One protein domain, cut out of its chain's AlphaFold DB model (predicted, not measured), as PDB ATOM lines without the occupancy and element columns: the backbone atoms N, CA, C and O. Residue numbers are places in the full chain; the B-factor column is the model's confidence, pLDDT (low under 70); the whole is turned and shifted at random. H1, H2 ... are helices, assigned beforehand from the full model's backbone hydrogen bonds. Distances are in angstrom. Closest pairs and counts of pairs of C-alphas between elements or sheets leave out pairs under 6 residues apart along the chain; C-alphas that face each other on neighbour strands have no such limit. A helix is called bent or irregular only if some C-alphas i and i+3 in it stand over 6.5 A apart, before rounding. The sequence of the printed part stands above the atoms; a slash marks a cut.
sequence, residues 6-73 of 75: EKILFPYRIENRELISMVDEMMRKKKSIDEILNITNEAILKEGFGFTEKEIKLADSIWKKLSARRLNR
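Overview. This is residues 6 to 73 of the 75 residues of an uncharacterized protein of bioreactor metagenome (UniProt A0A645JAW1). Three helices zigzag: H1 and H2 lie side by side, and H3 folds back from H2 in an open V. Residues 6 to 11 and 65 to 73 stick out. The printed part has 68 residues, with three named helices, H1, H2, H3, and no named strand: all helix. It is only just compact, close to loose, with a radius of gyration of the C-alphas of 13.1 A, spanning 36 by 30 by 24 A.

Arrangement. Look at H1, residues 14 to 28, and H2, residues 33 to 48: this helical hairpin has a shallow tilt of 6 degrees, opposite ways. H1 touches residues 36 to 43 of H2 alone; the closest C-alphas, of Val 23 and Ile 36, are 6.6 A apart. H2 and H3, residues 53 to 71, form another hairpin, at a steep tilt of 38 degrees, opposite ways. Residues 41 to 46 of H2 alone touch residues 53 to 56 of H3 alone; the closest C-alphas, of Leu 45 and Ile 56, are 6.9 A apart. H1 and H3 are apart. Every O i to N i+4 pair is within hydrogen-bond range in H3, 9 of 11 in H1 and 11 of 12 in H2.

Along the chain. Find C-alpha 14 at (18.052, -18.390, 29.623); H1 runs 22.1 A from there and is irregular, C-alphas 15 and 18 being 7.5 A apart. H2, 20.1 A, has a kink of 28 degrees near residue 40. H3 runs 26.6 A to C-alpha 71 at (1.551, -45.384, 37.610).

Size, cuts and confidence. The two farthest C-alphas, of Glu 15 and Arg 73, are 36.6 A apart. The printed part has no cut, and both links are tight. Residues 6 to 11 have pLDDT under 70.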
ATOM      1  N   GLU A   6       5.618 -30.351  40.537       55.53
ATOM      2  CA  GLU A   6       4.998 -29.070  40.151       55.53
ATOM      3  C   GLU A   6       5.328 -27.925  41.116       55.53
ATOM      4  O   GLU A   6       5.295 -26.762  40.727       55.53
ATOM      5  N   LYS A   7       5.655 -28.236  42.377       60.44
ATOM      6  CA  LYS A   7       5.987 -27.235  43.404       60.44
ATOM      7  C   LYS A   7       7.470 -26.877  43.443       60.44
ATOM      8  O   LYS A   7       7.848 -25.947  44.154       60.44
ATOM      9  N   ILE A   8       8.316 -27.610  42.720       58.44
ATOM     10  CA  ILE A   8       9.741 -27.305  42.644       58.44
ATOM     11  C   ILE A   8       9.901 -26.177  41.630       58.44
ATOM     12  O   ILE A   8       9.802 -26.387  40.423       58.44
ATOM     13  N   LEU A   9      10.159 -24.970  42.134       60.25
ATOM     14  CA  LEU A   9      10.604 -23.856  41.307       60.25
ATOM     15  C   LEU A   9      11.975 -24.217  40.736       60.25
ATOM     16  O   LEU A   9      12.993 -24.117  41.420       60.25
ATOM     17  N   PHE A  10      11.995 -24.677  39.489       64.25
ATOM     18  CA  PHE A  10      13.242 -24.867  38.771       64.25
ATOM     19  C   PHE A  10      13.722 -23.491  38.292       64.25
ATOM     20  O   PHE A  10      12.974 -22.818  37.575       64.25
ATOM     21  N   PRO A  11      14.917 -23.025  38.697       67.50
ATOM     22  CA  PRO A  11      15.414 -21.727  38.269       67.50
ATOM     23  C   PRO A  11      15.535 -21.717  36.746       67.50
ATOM     24  O   PRO A  11      16.244 -22.538  36.158       67.50
ATOM     25  N   TYR A  12      14.806 -20.801  36.107       75.75
ATOM     26  CA  TYR A  12      14.848 -20.649  34.661       75.75
ATOM     27  C   TYR A  12      16.246 -20.201  34.239       75.75
ATOM     28  O   TYR A  12      16.741 -19.167  34.686       75.75
ATOM     29  N   ARG A  13      16.864 -20.988  33.362       80.00
ATOM     30  CA  ARG A  13      18.127 -20.659  32.705       80.00
ATOM     31  C   ARG A  13      17.820 -20.178  31.299       80.00
ATOM     32  O   ARG A  13      17.112 -20.867  30.565       80.00
ATOM     33  N   ILE A  14      18.326 -19.002  30.933       82.75
ATOM     34  CA  ILE A  14      18.052 -18.390  29.623       82.75
ATOM     35  C   ILE A  14      18.613 -19.277  28.509       82.75
ATOM     36  O   ILE A  14      17.967 -19.439  27.476       82.75
ATOM     37  N   GLU A  15      19.749 -19.915  28.773       81.69
ATOM     38  CA  GLU A  15      20.401 -20.903  27.907       81.69
ATOM     39  C   GLU A  15      19.466 -22.066  27.522       81.69
ATOM     40  O   GLU A  15      19.561 -22.603  26.424       81.69
ATOM     41  N   ASN A  16      18.493 -22.407  28.377       82.94
ATOM     42  CA  ASN A  16      17.555 -23.511  28.151       82.94
ATOM     43  C   ASN A  16      16.249 -23.071  27.468       82.94
ATOM     44  O   ASN A  16      15.311 -23.867  27.369       82.94
ATOM     45  N   ARG A  17      16.138 -21.815  27.011       86.25
ATOM     46  CA  ARG A  17      14.921 -21.302  26.357       86.25
ATOM     47  C   ARG A  17      14.502 -22.174  25.177       86.25
ATOM     48  O   ARG A  17      13.341 -22.564  25.095       86.25
ATOM     49  N   GLU A  18      15.446 -22.476  24.292       87.50
ATOM     50  CA  GLU A  18      15.192 -23.266  23.084       87.50
ATOM     51  C   GLU A  18      14.834 -24.713  23.430       87.50
ATOM     52  O   GLU A  18      13.890 -25.268  22.865       87.50
ATOM     53  N   LEU A  19      15.505 -25.287  24.436       88.56
ATOM     54  CA  LEU A  19      15.200 -26.617  24.963       88.56
ATOM     55  C   LEU A  19      13.744 -26.713  25.443       88.56
ATOM     56  O   LEU A  19      13.061 -27.683  25.131       88.56
ATOM     57  N   ILE A  20      13.243 -25.702  26.159       87.12
ATOM     58  CA  ILE A  20      11.853 -25.678  26.645       87.12
ATOM     59  C   ILE A  20      10.862 -25.628  25.478       87.12
ATOM     60  O   ILE A  20       9.895 -26.391  25.472       87.12
ATOM     61  N   SER A  21      11.102 -24.773  24.480       89.38
ATOM     62  CA  SER A  21      10.257 -24.702  23.281       89.38
ATOM     63  C   SER A  21      10.250 -26.021  22.504       89.38
ATOM     64  O   SER A  21       9.189 -26.481  22.085       89.38
ATOM     65  N   MET A  22      11.409 -26.668  22.369       91.31
ATOM     66  CA  MET A  22      11.529 -27.972  21.721       91.31
ATOM     67  C   MET A  22      10.780 -29.065  22.493       91.31
ATOM     68  O   MET A  22      10.056 -29.855  21.888       91.31
ATOM     69  N   VAL A  23      10.904 -29.109  23.824       89.81
ATOM     70  CA  VAL A  23      10.178 -30.077  24.661       89.81
ATOM     71  C   VAL A  23       8.665 -29.877  24.542       89.81
ATOM     72  O   VAL A  23       7.947 -30.863  24.377       89.81
ATOM     73  N   ASP A  24       8.174 -28.633  24.559       89.19
ATOM     74  CA  ASP A  24       6.747 -28.341  24.361       89.19
ATOM     75  C   ASP A  24       6.256 -28.851  22.996       89.19
ATOM     76  O   ASP A  24       5.231 -29.532  22.906       89.19
ATOM     77  N   GLU A  25       7.023 -28.616  21.927       93.69
ATOM     78  CA  GLU A  25       6.697 -29.127  20.593       93.69
ATOM     79  C   GLU A  25       6.680 -30.666  20.553       93.69
ATOM     80  O   GLU A  25       5.754 -31.268  19.999       93.69
ATOM     81  N   MET A  26       7.658 -31.327  21.176       91.56
ATOM     82  CA  MET A  26       7.713 -32.789  21.266       91.56
ATOM     83  C   MET A  26       6.516 -33.363  22.029       91.56
ATOM     84  O   MET A  26       5.916 -34.348  21.585       91.56
ATOM     85  N   MET A  27       6.125 -32.728  23.135       88.06
ATOM     86  CA  MET A  27       4.940 -33.112  23.900       88.06
ATOM     87  C   MET A  27       3.667 -32.971  23.060       88.06
ATOM     88  O   MET A  27       2.855 -33.899  23.019       88.06
ATOM     89  N   ARG A  28       3.509 -31.864  22.318       91.38
ATOM     90  CA  ARG A  28       2.372 -31.660  21.396       91.38
ATOM     91  C   ARG A  28       2.341 -32.692  20.271       91.38
ATOM     92  O   ARG A  28       1.263 -33.146  19.889       91.38
ATOM     93  N   LYS A  29       3.510 -33.118  19.787       94.56
ATOM     94  CA  LYS A  29       3.668 -34.199  18.799       94.56
ATOM     95  C   LYS A  29       3.474 -35.605  19.382       94.56
ATOM     96  O   LYS A  29       3.625 -36.576  18.645       94.56
ATOM     97  N   LYS A  30       3.131 -35.739  20.672       91.44
ATOM     98  CA  LYS A  30       2.961 -37.024  21.381       91.44
ATOM     99  C   LYS A  30       4.194 -37.931  21.283       91.44
ATOM    100  O   LYS A  30       4.065 -39.153  21.216       91.44
ATOM    101  N   LYS A  31       5.387 -37.329  21.259       90.69
ATOM    102  CA  LYS A  31       6.653 -38.062  21.347       90.69
ATOM    103  C   LYS A  31       6.727 -38.839  22.659       90.69
ATOM    104  O   LYS A  31       6.062 -38.484  23.636       90.69
ATOM    105  N   SER A  32       7.500 -39.923  22.670       90.69
ATOM    106  CA  SER A  32       7.601 -40.743  23.878       90.69
ATOM    107  C   SER A  32       8.339 -39.975  24.977       90.69
ATOM    108  O   SER A  32       9.196 -39.129  24.708       90.69
ATOM    109  N   ILE A  33       8.012 -40.266  26.239       87.50
ATOM    110  CA  ILE A  33       8.694 -39.624  27.368       87.50
ATOM    111  C   ILE A  33      10.187 -39.981  27.393       87.50
ATOM    112  O   ILE A  33      11.001 -39.142  27.761       87.50
ATOM    113  N   ASP A  34      10.550 -41.187  26.941       89.19
ATOM    114  CA  ASP A  34      11.941 -41.631  26.841       89.19
ATOM    115  C   ASP A  34      12.724 -40.814  25.798       89.19
ATOM    116  O   ASP A  34      13.859 -40.423  26.056       89.19
ATOM    117  N   GLU A  35      12.120 -40.484  24.648       91.25
ATOM    118  CA  GLU A  35      12.749 -39.614  23.639       91.25
ATOM    119  C   GLU A  35      13.017 -38.207  24.190       91.25
ATOM    120  O   GLU A  35      14.094 -37.651  23.979       91.25
ATOM    121  N   ILE A  36      12.054 -37.638  24.921       91.06
ATOM    122  CA  ILE A  36      12.196 -36.319  25.554       91.06
ATOM    123  C   ILE A  36      13.289 -36.353  26.632       91.06
ATOM    124  O   ILE A  36      14.105 -35.432  26.728       91.06
ATOM    125  N   LEU A  37      13.334 -37.419  27.435       91.00
ATOM    126  CA  LEU A  37      14.339 -37.590  28.483       91.00
ATOM    127  C   LEU A  37      15.747 -37.743  27.923       91.00
ATOM    128  O   LEU A  37      16.670 -37.185  28.500       91.00
ATOM    129  N   ASN A  38      15.932 -38.428  26.795       91.94
ATOM    130  CA  ASN A  38      17.255 -38.552  26.181       91.94
ATOM    131  C   ASN A  38      17.851 -37.179  25.849       91.94
ATOM    132  O   ASN A  38      18.977 -36.887  26.244       91.94
ATOM    133  N   ILE A  39      17.066 -36.313  25.202       92.31
ATOM    134  CA  ILE A  39      17.531 -34.982  24.792       92.31
ATOM    135  C   ILE A  39      17.749 -34.078  26.010       92.31
ATOM    136  O   ILE A  39      18.755 -33.380  26.116       92.31
ATOM    137  N   THR A  40      16.817 -34.098  26.963       90.50
ATOM    138  CA  THR A  40      16.914 -33.240  28.153       90.50
ATOM    139  C   THR A  40      18.000 -33.693  29.125       90.50
ATOM    140  O   THR A  40      18.653 -32.842  29.722       90.50
ATOM    141  N   ASN A  41      18.255 -34.996  29.263       91.75
ATOM    142  CA  ASN A  41      19.354 -35.507  30.083       91.75
ATOM    143  C   ASN A  41      20.713 -35.094  29.513       91.75
ATOM    144  O   ASN A  41      21.603 -34.730  30.278       91.75
ATOM    145  N   GLU A  42      20.876 -35.109  28.190       91.06
ATOM    146  CA  GLU A  42      22.104 -34.639  27.552       91.06
ATOM    147  C   GLU A  42      22.308 -33.135  27.785       91.06
ATOM    148  O   GLU A  42      23.278 -32.742  28.433       91.06
ATOM    149  N   ALA A  43      21.343 -32.300  27.395       90.00
ATOM    150  CA  ALA A  43      21.470 -30.847  27.521       90.00
ATOM    151  C   ALA A  43      21.571 -30.371  28.987       90.00
ATOM    152  O   ALA A  43      22.385 -29.516  29.333       90.00
ATOM    153  N   ILE A  44      20.750 -30.917  29.892       89.00
ATOM    154  CA  ILE A  44      20.684 -30.431  31.278       89.00
ATOM    155  C   ILE A  44      21.736 -31.112  32.148       89.00
ATOM    156  O   ILE A  44      22.482 -30.423  32.840       89.00
ATOM    157  N   LEU A  45      21.785 -32.446  32.167       91.12
ATOM    158  CA  LEU A  45      22.627 -33.173  33.122       91.12
ATOM    159  C   LEU A  45      24.075 -33.254  32.647       91.12
ATOM    160  O   LEU A  45      24.981 -33.012  33.442       91.12
ATOM    161  N   LYS A  46      24.299 -33.569  31.368       92.62
ATOM    162  CA  LYS A  46      25.650 -33.729  30.825       92.62
ATOM    163  C   LYS A  46      26.293 -32.380  30.540       92.62
ATOM    164  O   LYS A  46      27.307 -32.056  31.147       92.62
ATOM    165  N   GLU A  47      25.693 -31.582  29.664       89.12
ATOM    166  CA  GLU A  47      26.256 -30.291  29.253       89.12
ATOM    167  C   GLU A  47      26.077 -29.225  30.342       89.12
ATOM    168  O   GLU A  47      27.015 -28.498  30.662       89.12
ATOM    169  N   GLY A  48      24.895 -29.162  30.964       88.00
ATOM    170  CA  GLY A  48      24.568 -28.134  31.954       88.00
ATOM    171  C   GLY A  48      25.123 -28.362  33.367       88.00
ATOM    172  O   GLY A  48      25.429 -27.387  34.057       88.00
ATOM    173  N   PHE A  49      25.225 -29.614  33.828       89.12
ATOM    174  CA  PHE A  49      25.714 -29.958  35.176       89.12
ATOM    175  C   PHE A  49      27.025 -30.758  35.182       89.12
ATOM    176  O   PHE A  49      27.597 -30.954  36.254       89.12
ATOM    177  N   GLY A  50      27.527 -31.199  34.024       93.12
ATOM    178  CA  GLY A  50      28.782 -31.948  33.933       93.12
ATOM    179  C   GLY A  50      28.699 -33.378  34.471       93.12
ATOM    180  O   GLY A  50      29.729 -33.956  34.815       93.12
ATOM    181  N   PHE A  51      27.498 -33.952  34.583       95.12
ATOM    182  CA  PHE A  51      27.334 -35.313  35.085       95.12
ATOM    183  C   PHE A  51      27.904 -36.341  34.120       95.12
ATOM    184  O   PHE A  51      27.802 -36.239  32.894       95.12
ATOM    185  N   THR A  52      28.477 -37.389  34.697       95.88
ATOM    186  CA  THR A  52      28.981 -38.522  33.934       95.88
ATOM    187  C   THR A  52      27.832 -39.371  33.402       95.88
ATOM    188  O   THR A  52      26.754 -39.473  33.990       95.88
ATOM    189  N   GLU A  53      28.098 -40.102  32.323       93.50
ATOM    190  CA  GLU A  53      27.145 -41.052  31.738       93.50
ATOM    191  C   GLU A  53      26.630 -42.083  32.766       93.50
ATOM    192  O   GLU A  53      25.495 -42.553  32.694       93.50
ATOM    193  N   LYS A  54      27.466 -42.436  33.754       95.94
ATOM    194  CA  LYS A  54      27.102 -43.356  34.840       95.94
ATOM    195  C   LYS A  54      26.074 -42.735  35.786       95.94
ATOM    196  O   LYS A  54      25.109 -43.405  36.146       95.94
ATOM    197  N   GLU A  55      26.265 -41.476  36.167       94.31
ATOM    198  CA  GLU A  55      25.343 -40.740  37.039       94.31
ATOM    199  C   GLU A  55      24.010 -40.476  36.341       94.31
ATOM    200  O   GLU A  55      22.955 -40.671  36.941       94.31
ATOM    201  N   ILE A  56      24.048 -40.137  35.051       94.31
ATOM    202  CA  ILE A  56      22.843 -39.947  34.237       94.31
ATOM    203  C   ILE A  56      22.038 -41.249  34.158       94.31
ATOM    204  O   ILE A  56      20.838 -41.252  34.428       94.31
ATOM    205  N   LYS A  57      22.692 -42.384  33.878       94.25
ATOM    206  CA  LYS A  57      22.027 -43.700  33.872       94.25
ATOM    207  C   LYS A  57      21.444 -44.070  35.230       94.25
ATOM    208  O   LYS A  57      20.359 -44.651  35.300       94.25
ATOM    209  N   LEU A  58      22.146 -43.744  36.314       94.25
ATOM    210  CA  LEU A  58      21.640 -43.966  37.663       94.25
ATOM    211  C   LEU A  58      20.372 -43.138  37.908       94.25
ATOM    212  O   LEU A  58      19.360 -43.703  38.328       94.25
ATOM    213  N   ALA A  59      20.394 -41.842  37.592       91.19
ATOM    214  CA  ALA A  59      19.241 -40.956  37.721       91.19
ATOM    215  C   ALA A  59      18.045 -41.440  36.882       91.19
ATOM    216  O   ALA A  59      16.929 -41.525  37.402       91.19
ATOM    217  N   ASP A  60      18.279 -41.851  35.632       90.81
ATOM    218  CA  ASP A  60      17.250 -42.411  34.746       90.81
ATOM    219  C   ASP A  60      16.628 -43.693  35.329       90.81
ATOM    220  O   ASP A  60      15.405 -43.840  35.391       90.81
ATOM    221  N   SER A  61      17.450 -44.599  35.871       92.12
ATOM    222  CA  SER A  61      16.961 -45.826  36.517       92.12
ATOM    223  C   SER A  61      16.085 -45.542  37.746       92.12
ATOM    224  O   SER A  61      15.056 -46.198  37.955       92.12
ATOM    225  N   ILE A  62      16.448 -44.529  38.543       91.25
ATOM    226  CA  ILE A  62      15.674 -44.080  39.704       91.25
ATOM    227  C   ILE A  62      14.346 -43.486  39.236       91.25
ATOM    228  O   ILE A  62      13.290 -43.860  39.758       91.25
ATOM    229  N   TRP A  63      14.380 -42.610  38.230       89.94
ATOM    230  CA  TRP A  63      13.185 -41.997  37.661       89.94
ATOM    231  C   TRP A  63      12.214 -43.052  37.124       89.94
ATOM    232  O   TRP A  63      11.046 -43.049  37.520       89.94
ATOM    233  N   LYS A  64      12.690 -44.023  36.330       90.06
ATOM    234  CA  LYS A  64      11.873 -45.132  35.802       90.06
ATOM    235  C   LYS A  64      11.204 -45.924  36.920       90.06
ATOM    236  O   LYS A  64       9.996 -46.166  36.877       90.06
ATOM    237  N   LYS A  65      11.956 -46.268  37.970       91.38
ATOM    238  CA  LYS A  65      11.432 -46.998  39.135       91.38
ATOM    239  C   LYS A  65      10.354 -46.205  39.876       91.38
ATOM    240  O   LYS A  65       9.324 -46.769  40.245       91.38
ATOM    241  N   LEU A  66      10.568 -44.911  40.108       89.56
ATOM    242  CA  LEU A  66       9.599 -44.042  40.785       89.56
ATOM    243  C   LEU A  66       8.352 -43.793  39.928       89.56
ATOM    244  O   LEU A  66       7.237 -43.817  40.450       89.56
ATOM    245  N   SER A  67       8.538 -43.589  38.625       86.56
ATOM    246  CA  SER A  67       7.467 -43.393  37.650       86.56
ATOM    247  C   SER A  67       6.563 -44.625  37.578       86.56
ATOM    248  O   SER A  67       5.360 -44.519  37.815       86.56
ATOM    249  N   ALA A  68       7.146 -45.817  37.403       89.69
ATOM    250  CA  ALA A  68       6.406 -47.077  37.390       89.69
ATOM    251  C   ALA A  68       5.625 -47.306  38.695       89.69
ATOM    252  O   ALA A  68       4.446 -47.652  38.665       89.69
ATOM    253  N   ARG A  69       6.247 -47.047  39.854       89.06
ATOM    254  CA  ARG A  69       5.567 -47.133  41.160       89.06
ATOM    255  C   ARG A  69       4.367 -46.194  41.267       89.06
ATOM    256  O   ARG A  69       3.370 -46.567  41.874       89.06
ATOM    257  N   ARG A  70       4.457 -44.982  40.713       86.31
ATOM    258  CA  ARG A  70       3.352 -44.011  40.712       86.31
ATOM    259  C   ARG A  70       2.224 -44.437  39.777       86.31
ATOM    260  O   ARG A  70       1.070 -44.374  40.183       86.31
ATOM    261  N   LEU A  71       2.548 -44.912  38.577       84.75
ATOM    262  CA  LEU A  71       1.551 -45.384  37.610       84.75
ATOM    263  C   LEU A  71       0.808 -46.639  38.092       84.75
ATOM    264  O   LEU A  71      -0.380 -46.785  37.827       84.75
ATOM    265  N   ASN A  72       1.486 -47.514  38.836       89.62
ATOM    266  CA  ASN A  72       0.909 -48.762  39.345       89.62
ATOM    267  C   ASN A  72       0.240 -48.622  40.722       89.62
ATOM    268  O   ASN A  72      -0.232 -49.607  41.267       89.62
ATOM    269  N   ARG A  73       0.202 -47.425  41.319       80.56
ATOM    270  CA  ARG A  73      -0.284 -47.234  42.698       80.56
ATOM    271  C   ARG A  73      -1.808 -47.339  42.857       80.56
ATOM    272  O   ARG A  73      -2.279 -47.367  43.986       80.56
TER     273      ARG A  73